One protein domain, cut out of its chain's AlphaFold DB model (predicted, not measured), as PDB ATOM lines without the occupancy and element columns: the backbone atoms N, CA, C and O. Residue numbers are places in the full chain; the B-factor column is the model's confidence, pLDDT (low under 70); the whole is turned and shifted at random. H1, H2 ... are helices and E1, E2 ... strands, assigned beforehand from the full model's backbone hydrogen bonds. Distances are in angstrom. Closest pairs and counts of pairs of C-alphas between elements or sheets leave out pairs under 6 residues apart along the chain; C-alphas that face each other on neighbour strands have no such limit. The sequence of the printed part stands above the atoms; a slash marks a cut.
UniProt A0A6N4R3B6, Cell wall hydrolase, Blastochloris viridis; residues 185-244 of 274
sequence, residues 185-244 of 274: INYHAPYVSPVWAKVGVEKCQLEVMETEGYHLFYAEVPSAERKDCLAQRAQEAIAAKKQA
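Overview. This is residues 185 to 244 of the 274 residues of the protein "Cell wall hydrolase" of Blastochloris viridis (UniProt A0A6N4R3B6). A small sheet of three strands has a short helix, H1, over one face and no named helix over the other, and the long helix H2 leads away from this body as an arm, with residues 234 to 244 sticking out free. The 60 printed residues hold, along the chain, E1, H1, E2, E3 and H2, a mixed class. The antiparallel sheet has the order E1, E3, E2. The whole is loose, with a radius of gyration of the C-alphas of 13.2 A and spans of 36 by 30 by 22 A.

Arrangement. Begin at the inner strand E3, residues 216 to 220. On one side is the edge strand E1, residues 186 to 188, antiparallel to it at 166 degrees, with N 218 and O 186 2.8 A apart. On the other side is the edge strand E2, residues 206 to 209, which forms a hairpin with E3; N 209 and O 217 are 2.8 A apart. H1, residues 195 to 202, is on the sheet at a height of 9.3 A; its closest C-alphas to E2 are Gly 200 and Leu 206, 5.0 A apart. E1, H1 and E2 form a split strand-helix-strand unit, two strands running the same way with E3 between them, and its crossover is right-handed. H2, residues 226 to 244, is not on the sheet and only just apart from H1, 8.5 A at the closest. In both helices every O i to N i+4 pair is within hydrogen-bond range.

Along the chain. Find C-alpha 186 at (151.342, 135.585, 137.522), where E1 begins. E3 spans 13.7 A and H1 10.6 A. From C-alpha 226 at (147.623, 152.050, 142.524), H2 runs 26.6 A to C-alpha 244 at (134.542, 145.185, 164.630).

Size, cuts and confidence. Look for the farthest C-alphas at Gly 213 and Lys 242, 36.6 A apart. The printed part has no cut, no link is long, and no printed residue is under 70 in pLDDT.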
ATOM      1  N   ILE A 185     150.202 138.610 134.844       95.31
ATOM      2  CA  ILE A 185     151.657 138.477 134.987       95.31
ATOM      3  C   ILE A 185     152.042 137.256 135.823       95.31
ATOM      4  O   ILE A 185     153.122 136.700 135.625       95.31
ATOM      5  N   ASN A 186     151.157 136.785 136.707       94.31
ATOM      6  CA  ASN A 186     151.342 135.585 137.522       94.31
ATOM      7  C   ASN A 186     150.032 134.806 137.649       94.31
ATOM      8  O   ASN A 186     148.954 135.382 137.569       94.31
ATOM      9  N   TYR A 187     150.129 133.505 137.899       94.94
ATOM     10  CA  TYR A 187     148.981 132.673 138.234       94.94
ATOM     11  C   TYR A 187     149.408 131.531 139.156       94.94
ATOM     12  O   TYR A 187     150.603 131.255 139.303       94.94
ATOM     13  N   HIS A 188     148.445 130.886 139.807       93.62
ATOM     14  CA  HIS A 188     148.692 129.668 140.574       93.62
ATOM     15  C   HIS A 188     147.460 128.762 140.607       93.62
ATOM     16  O   HIS A 188     146.332 129.208 140.403       93.62
ATOM     17  N   ALA A 189     147.672 127.477 140.891       91.38
ATOM     18  CA  ALA A 189     146.578 126.552 141.163       91.38
ATOM     19  C   ALA A 189     145.888 126.918 142.495       91.38
ATOM     20  O   ALA A 189     146.572 127.354 143.427       91.38
ATOM     21  N   PRO A 190     144.570 126.703 142.642       90.88
ATOM     22  CA  PRO A 190     143.794 127.154 143.800       90.88
ATOM     23  C   PRO A 190     144.222 126.505 145.126       90.88
ATOM     24  O   PRO A 190     143.998 127.074 146.189       90.88
ATOM     25  N   TYR A 191     144.886 125.345 145.085       90.12
ATOM     26  CA  TYR A 191     145.440 124.683 146.273       90.12
ATOM     27  C   TYR A 191     146.809 125.232 146.718       90.12
ATOM     28  O   TYR A 191     147.368 124.766 147.710       90.12
ATOM     29  N   VAL A 192     147.384 126.193 145.988       91.75
ATOM     30  CA  VAL A 192     148.644 126.863 146.336       91.75
ATOM     31  C   VAL A 192     148.329 128.262 146.856       91.75
ATOM     32  O   VAL A 192     147.529 128.971 146.263       91.75
ATOM     33  N   SER A 193     148.991 128.692 147.934       93.94
ATOM     34  CA  SER A 193     148.832 130.041 148.500       93.94
ATOM     35  C   SER A 193     150.177 130.771 148.537       93.94
ATOM     36  O   SER A 193     150.841 130.806 149.581       93.94
ATOM     37  N   PRO A 194     150.641 131.325 147.407       93.19
ATOM     38  CA  PRO A 194     151.943 131.963 147.358       93.19
ATOM     39  C   PRO A 194     151.929 133.340 148.035       93.19
ATOM     40  O   PRO A 194     151.014 134.140 147.852       93.19
ATOM     41  N   VAL A 195     153.003 133.663 148.763       93.75
ATOM     42  CA  VAL A 195     153.142 134.949 149.479       93.75
ATOM     43  C   VAL A 195     153.013 136.150 148.539       93.75
ATOM     44  O   VAL A 195     152.419 137.159 148.914       93.75
ATOM     45  N   TRP A 196     153.531 136.043 147.310       94.25
ATOM     46  CA  TRP A 196     153.460 137.127 146.330       94.25
ATOM     47  C   TRP A 196     152.022 137.484 145.944       94.25
ATOM     48  O   TRP A 196     151.770 138.653 145.675       94.25
ATOM     49  N   ALA A 197     151.085 136.527 145.949       96.00
ATOM     50  CA  ALA A 197     149.692 136.793 145.590       96.00
ATOM     51  C   ALA A 197     149.046 137.661 146.664       96.00
ATOM     52  O   ALA A 197     148.571 138.754 146.373       96.00
ATOM     53  N   LYS A 198     149.150 137.232 147.927       94.38
ATOM     54  CA  LYS A 198     148.643 137.990 149.074       94.38
ATOM     55  C   LYS A 198     149.257 139.389 149.143       94.38
ATOM     56  O   LYS A 198     148.531 140.374 149.141       94.38
ATOM     57  N   VAL A 199     150.588 139.480 149.153       95.50
ATOM     58  CA  VAL A 199     151.297 140.762 149.305       95.50
ATOM     59  C   VAL A 199     151.072 141.679 148.101       95.50
ATOM     60  O   VAL A 199     150.910 142.885 148.269       95.50
ATOM     61  N   GLY A 200     151.086 141.127 146.886       95.31
ATOM     62  CA  GLY A 200     150.883 141.888 145.657       95.31
ATOM     63  C   GLY A 200     149.469 142.447 145.574       95.31
ATOM     64  O   GLY A 200     149.311 143.631 145.273       95.31
ATOM     65  N   VAL A 201     148.469 141.633 145.929       94.38
ATOM     66  CA  VAL A 201     147.094 142.098 146.083       94.38
ATOM     67  C   VAL A 201     147.064 143.175 147.147       94.38
ATOM     68  O   VAL A 201     146.724 144.289 146.785       94.38
ATOM     69  N   GLU A 202     147.465 142.921 148.402       92.75
ATOM     70  CA  GLU A 202     147.486 143.877 149.536       92.75
ATOM     71  C   GLU A 202     148.065 145.253 149.171       92.75
ATOM     72  O   GLU A 202     147.485 146.281 149.520       92.75
ATOM     73  N   LYS A 203     149.160 145.272 148.404       93.69
ATOM     74  CA  LYS A 203     149.854 146.492 147.967       93.69
ATOM     75  C   LYS A 203     149.285 147.139 146.701       93.69
ATOM     76  O   LYS A 203     149.914 148.063 146.183       93.69
ATOM     77  N   CYS A 204     148.153 146.661 146.185       94.56
ATOM     78  CA  CYS A 204     147.566 147.106 144.919       94.56
ATOM     79  C   CYS A 204     148.566 147.040 143.756       94.56
ATOM     80  O   CYS A 204     148.616 147.921 142.908       94.56
ATOM     81  N   GLN A 205     149.443 146.039 143.764       95.25
ATOM     82  CA  GLN A 205     150.368 145.769 142.664       95.25
ATOM     83  C   GLN A 205     149.782 144.741 141.707       95.25
ATOM     84  O   GLN A 205     150.090 144.774 140.519       95.25
ATOM     85  N   LEU A 206     148.956 143.845 142.244       96.00
ATOM     86  CA  LEU A 206     148.267 142.805 141.509       96.00
ATOM     87  C   LEU A 206     146.769 142.873 141.780       96.00
ATOM     88  O   LEU A 206     146.348 143.170 142.899       96.00
ATOM     89  N   GLU A 207     145.987 142.527 140.771       94.44
ATOM     90  CA  GLU A 207     144.551 142.292 140.878       94.44
ATOM     91  C   GLU A 207     144.218 140.896 140.365       94.44
ATOM     92  O   GLU A 207     144.904 140.377 139.484       94.44
ATOM     93  N   VAL A 208     143.198 140.270 140.950       94.56
ATOM     94  CA  VAL A 208     142.726 138.955 140.510       94.56
ATOM     95  C   VAL A 208     141.904 139.147 139.243       94.56
ATOM     96  O   VAL A 208     141.018 139.996 139.209       94.56
ATOM     97  N   MET A 209     142.187 138.354 138.218       94.06
ATOM     98  CA  MET A 209     141.398 138.330 136.995       94.06
ATOM     99  C   MET A 209     140.244 137.342 137.133       94.06
ATOM    100  O   MET A 209     140.436 136.201 137.562       94.06
ATOM    101  N   GLU A 210     139.059 137.760 136.704       88.69
ATOM    102  CA  GLU A 210     137.946 136.848 136.474       88.69
ATOM    103  C   GLU A 210     138.235 136.035 135.210       88.69
ATOM    104  O   GLU A 210     138.419 136.584 134.125       88.69
ATOM    105  N   THR A 211     138.340 134.716 135.358       86.50
ATOM    106  CA  THR A 211     138.643 133.803 134.251       86.50
ATOM    107  C   THR A 211     137.788 132.550 134.381       86.50
ATOM    108  O   THR A 211     137.451 132.139 135.492       86.50
ATOM    109  N   GLU A 212     137.461 131.913 133.256       82.06
ATOM    110  CA  GLU A 212     136.703 130.651 133.230       82.06
ATOM    111  C   GLU A 212     137.613 129.413 133.395       82.06
ATOM    112  O   GLU A 212     137.258 128.303 133.004       82.06
ATOM    113  N   GLY A 213     138.804 129.588 133.978       81.62
ATOM    114  CA  GLY A 213     139.833 128.558 134.121       81.62
ATOM    115  C   GLY A 213     139.901 127.907 135.505       81.62
ATOM    116  O   GLY A 213     139.158 128.233 136.429       81.62
ATOM    117  N   TYR A 214     140.830 126.961 135.650       89.81
ATOM    118  CA  TYR A 214     141.122 126.333 136.941       89.81
ATOM    119  C   TYR A 214     142.073 127.188 137.782       89.81
ATOM    120  O   TYR A 214     141.994 127.186 139.012       89.81
ATOM    121  N   HIS A 215     143.000 127.890 137.131       92.69
ATOM    122  CA  HIS A 215     143.999 128.698 137.815       92.69
ATOM    123  C   HIS A 215     143.448 130.055 138.260       92.69
ATOM    124  O   HIS A 215     142.562 130.634 137.643       92.69
ATOM    125  N   LEU A 216     144.037 130.591 139.330       95.06
ATOM    126  CA  LEU A 216     143.822 131.966 139.770       95.06
ATOM    127  C   LEU A 216     144.870 132.858 139.107       95.06
ATOM    128  O   LEU A 216     146.069 132.706 139.362       95.06
ATOM    129  N   PHE A 217     144.411 133.769 138.257       95.88
ATOM    130  CA  PHE A 217     145.233 134.655 137.437       95.88
ATOM    131  C   PHE A 217     145.321 136.057 138.048       95.88
ATOM    132  O   PHE A 217     144.348 136.557 138.605       95.88
ATOM    133  N   TYR A 218     146.494 136.688 137.951       97.19
ATOM    134  CA  TYR A 218     146.778 137.994 138.545       97.19
ATOM    135  C   TYR A 218     147.414 138.947 137.532       97.19
ATOM    136  O   TYR A 218     148.534 138.699 137.070       97.19
ATOM    137  N   ALA A 219     146.735 140.049 137.216       95.81
ATOM    138  CA  ALA A 219     147.244 141.118 136.357       95.81
ATOM    139  C   ALA A 219     148.003 142.178 137.167       95.81
ATOM    140  O   ALA A 219     147.795 142.315 138.371       95.81
ATOM    141  N   GLU A 220     148.905 142.916 136.516       94.31
ATOM    142  CA  GLU A 220     149.528 144.093 137.131       94.31
ATOM    143  C   GLU A 220     148.550 145.266 137.139       94.31
ATOM    144  O   GLU A 220     148.060 145.665 136.084       94.31
ATOM    145  N   VAL A 221     148.365 145.883 138.306       93.44
ATOM    146  CA  VAL A 221     147.608 147.134 138.412       93.44
ATOM    147  C   VAL A 221     148.470 148.283 137.871       93.44
ATOM    148  O   VAL A 221     149.605 148.474 138.344       93.44
ATOM    149  N   PRO A 222     147.972 149.086 136.910       90.94
ATOM    150  CA  PRO A 222     148.698 150.229 136.375       90.94
ATOM    151  C   PRO A 222     149.177 151.175 137.475       90.94
ATOM    152  O   PRO A 222     148.448 151.523 138.400       90.94
ATOM    153  N   SER A 223     150.421 151.656 137.363       86.94
ATOM    154  CA  SER A 223     151.040 152.487 138.411       86.94
ATOM    155  C   SER A 223     150.238 153.748 138.757       86.94
ATOM    156  O   SER A 223     150.326 154.212 139.894       86.94
ATOM    157  N   ALA A 224     149.479 154.285 137.795       89.06
ATOM    158  CA  ALA A 224     148.599 155.435 137.982       89.06
ATOM    159  C   ALA A 224     147.401 155.121 138.896       89.06
ATOM    160  O   ALA A 224     147.046 155.951 139.723       89.06
ATOM    161  N   GLU A 225     146.853 153.910 138.808       91.31
ATOM    162  CA  GLU A 225     145.645 153.469 139.522       91.31
ATOM    163  C   GLU A 225     145.953 152.937 140.931       91.31
ATOM    164  O   GLU A 225     145.085 152.874 141.801       91.31
ATOM    165  N   ARG A 226     147.223 152.610 141.218       92.69
ATOM    166  CA  ARG A 226     147.623 152.050 142.524       92.69
ATOM    167  C   ARG A 226     147.302 152.960 143.704       92.69
ATOM    168  O   ARG A 226     147.002 152.457 144.783       92.69
ATOM    169  N   LYS A 227     147.402 154.283 143.534       90.38
ATOM    170  CA  LYS A 227     147.110 155.240 144.617       90.38
ATOM    171  C   LYS A 227     145.644 155.177 145.032       90.38
ATOM    172  O   LYS A 227     145.365 155.171 146.228       90.38
ATOM    173  N   ASP A 228     144.753 155.078 144.056       91.81
ATOM    174  CA  ASP A 228     143.311 155.056 144.284       91.81
ATOM    175  C   ASP A 228     142.899 153.741 144.951       91.81
ATOM    176  O   ASP A 228     142.207 153.759 145.968       91.81
ATOM    177  N   CYS A 229     143.445 152.609 144.492       90.62
ATOM    178  CA  CYS A 229     143.251 151.315 145.154       90.62
ATOM    179  C   CYS A 229     143.743 151.319 146.614       90.62
ATOM    180  O   CYS A 229     143.054 150.834 147.513       90.62
ATOM    181  N   LEU A 230     144.920 151.898 146.890       92.25
ATOM    182  CA  LEU A 230     145.440 151.995 148.260       92.25
ATOM    183  C   LEU A 230     144.549 152.877 149.145       92.25
ATOM    184  O   LEU A 230     144.332 152.548 150.312       92.25
ATOM    185  N   ALA A 231     144.020 153.975 148.598       91.19
ATOM    186  CA  ALA A 231     143.091 154.848 149.306       91.19
ATOM    187  C   ALA A 231     141.771 154.130 149.623       91.19
ATOM    188  O   ALA A 231     141.323 154.170 150.771       91.19
ATOM    189  N   GLN A 232     141.196 153.418 148.649       90.88
ATOM    190  CA  GLN A 232     139.988 152.615 148.839       90.88
ATOM    191  C   GLN A 232     140.180 151.583 149.954       90.88
ATOM    192  O   GLN A 232     139.374 151.491 150.876       90.88
ATOM    193  N   ARG A 233     141.294 150.855 149.946       88.44
ATOM    194  CA  ARG A 233     141.556 149.834 150.967       88.44
ATOM    195  C   ARG A 233     141.804 150.393 152.353       88.44
ATOM    196  O   ARG A 233     141.431 149.765 153.340       88.44
ATOM    197  N   ALA A 234     142.415 151.572 152.450       90.44
ATOM    198  CA  ALA A 234     142.519 152.267 153.725       90.44
ATOM    199  C   ALA A 234     141.124 152.607 154.276       90.44
ATOM    200  O   ALA A 234     140.877 152.418 155.466       90.44
ATOM    201  N   GLN A 235     140.198 153.047 153.415       92.44
ATOM    202  CA  GLN A 235     138.809 153.304 153.803       92.44
ATOM    203  C   GLN A 235     138.085 152.021 154.230       92.44
ATOM    204  O   GLN A 235     137.439 152.016 155.276       92.44
ATOM    205  N   GLU A 236     138.238 150.926 153.484       91.56
ATOM    206  CA  GLU A 236     137.673 149.615 153.832       91.56
ATOM    207  C   GLU A 236     138.217 149.097 155.168       91.56
ATOM    208  O   GLU A 236     137.449 148.613 155.995       91.56
ATOM    209  N   ALA A 237     139.515 149.259 155.438       89.12
ATOM    210  CA  ALA A 237     140.118 148.870 156.712       89.12
ATOM    211  C   ALA A 237     139.589 149.707 157.889       89.12
ATOM    212  O   ALA A 237     139.331 149.166 158.965       89.12
ATOM    213  N   ILE A 238     139.394 151.017 157.690       92.56
ATOM    214  CA  ILE A 238     138.760 151.895 158.684       92.56
ATOM    215  C   ILE A 238     137.313 151.448 158.939       92.56
ATOM    216  O   ILE A 238     136.902 151.352 160.095       92.56
ATOM    217  N   ALA A 239     136.554 151.141 157.883       92.12
ATOM    218  CA  ALA A 239     135.173 150.678 157.990       92.12
ATOM    219  C   ALA A 239     135.070 149.312 158.691       92.12
ATOM    220  O   ALA A 239     134.261 149.157 159.602       92.12
ATOM    221  N   ALA A 240     135.929 148.355 158.333       90.38
ATOM    222  CA  ALA A 240     135.985 147.034 158.954       90.38
ATOM    223  C   ALA A 240     136.362 147.118 160.437       90.38
ATOM    224  O   ALA A 240     135.773 146.426 161.263       90.38
ATOM    225  N   LYS A 241     137.302 148.004 160.797       90.19
ATOM    226  CA  LYS A 241     137.641 148.256 162.200       90.19
ATOM    227  C   LYS A 241     136.455 148.840 162.964       90.19
ATOM    228  O   LYS A 241     136.150 148.354 164.043       90.19
ATOM    229  N   LYS A 242     135.764 149.831 162.390       91.50
ATOM    230  CA  LYS A 242     134.557 150.406 162.996       91.50
ATOM    231  C   LYS A 242     133.490 149.332 163.233       91.50
ATOM    232  O   LYS A 242     132.936 149.262 164.319       91.50
ATOM    233  N   GLN A 243     133.255 148.464 162.250       89.56
ATOM    234  CA  GLN A 243     132.308 147.358 162.380       89.56
ATOM    235  C   GLN A 243     132.729 146.347 163.458       89.56
ATOM    236  O   GLN A 243     131.875 145.844 164.181       89.56
ATOM    237  N   ALA A 244     134.027 146.057 163.580       86.06
ATOM    238  CA  ALA A 244     134.542 145.185 164.630       86.06
ATOM    239  C   ALA A 244     134.347 145.802 166.024       86.06
ATOM    240  O   ALA A 244     133.859 145.112 166.917       86.06
TER     241      ALA A 244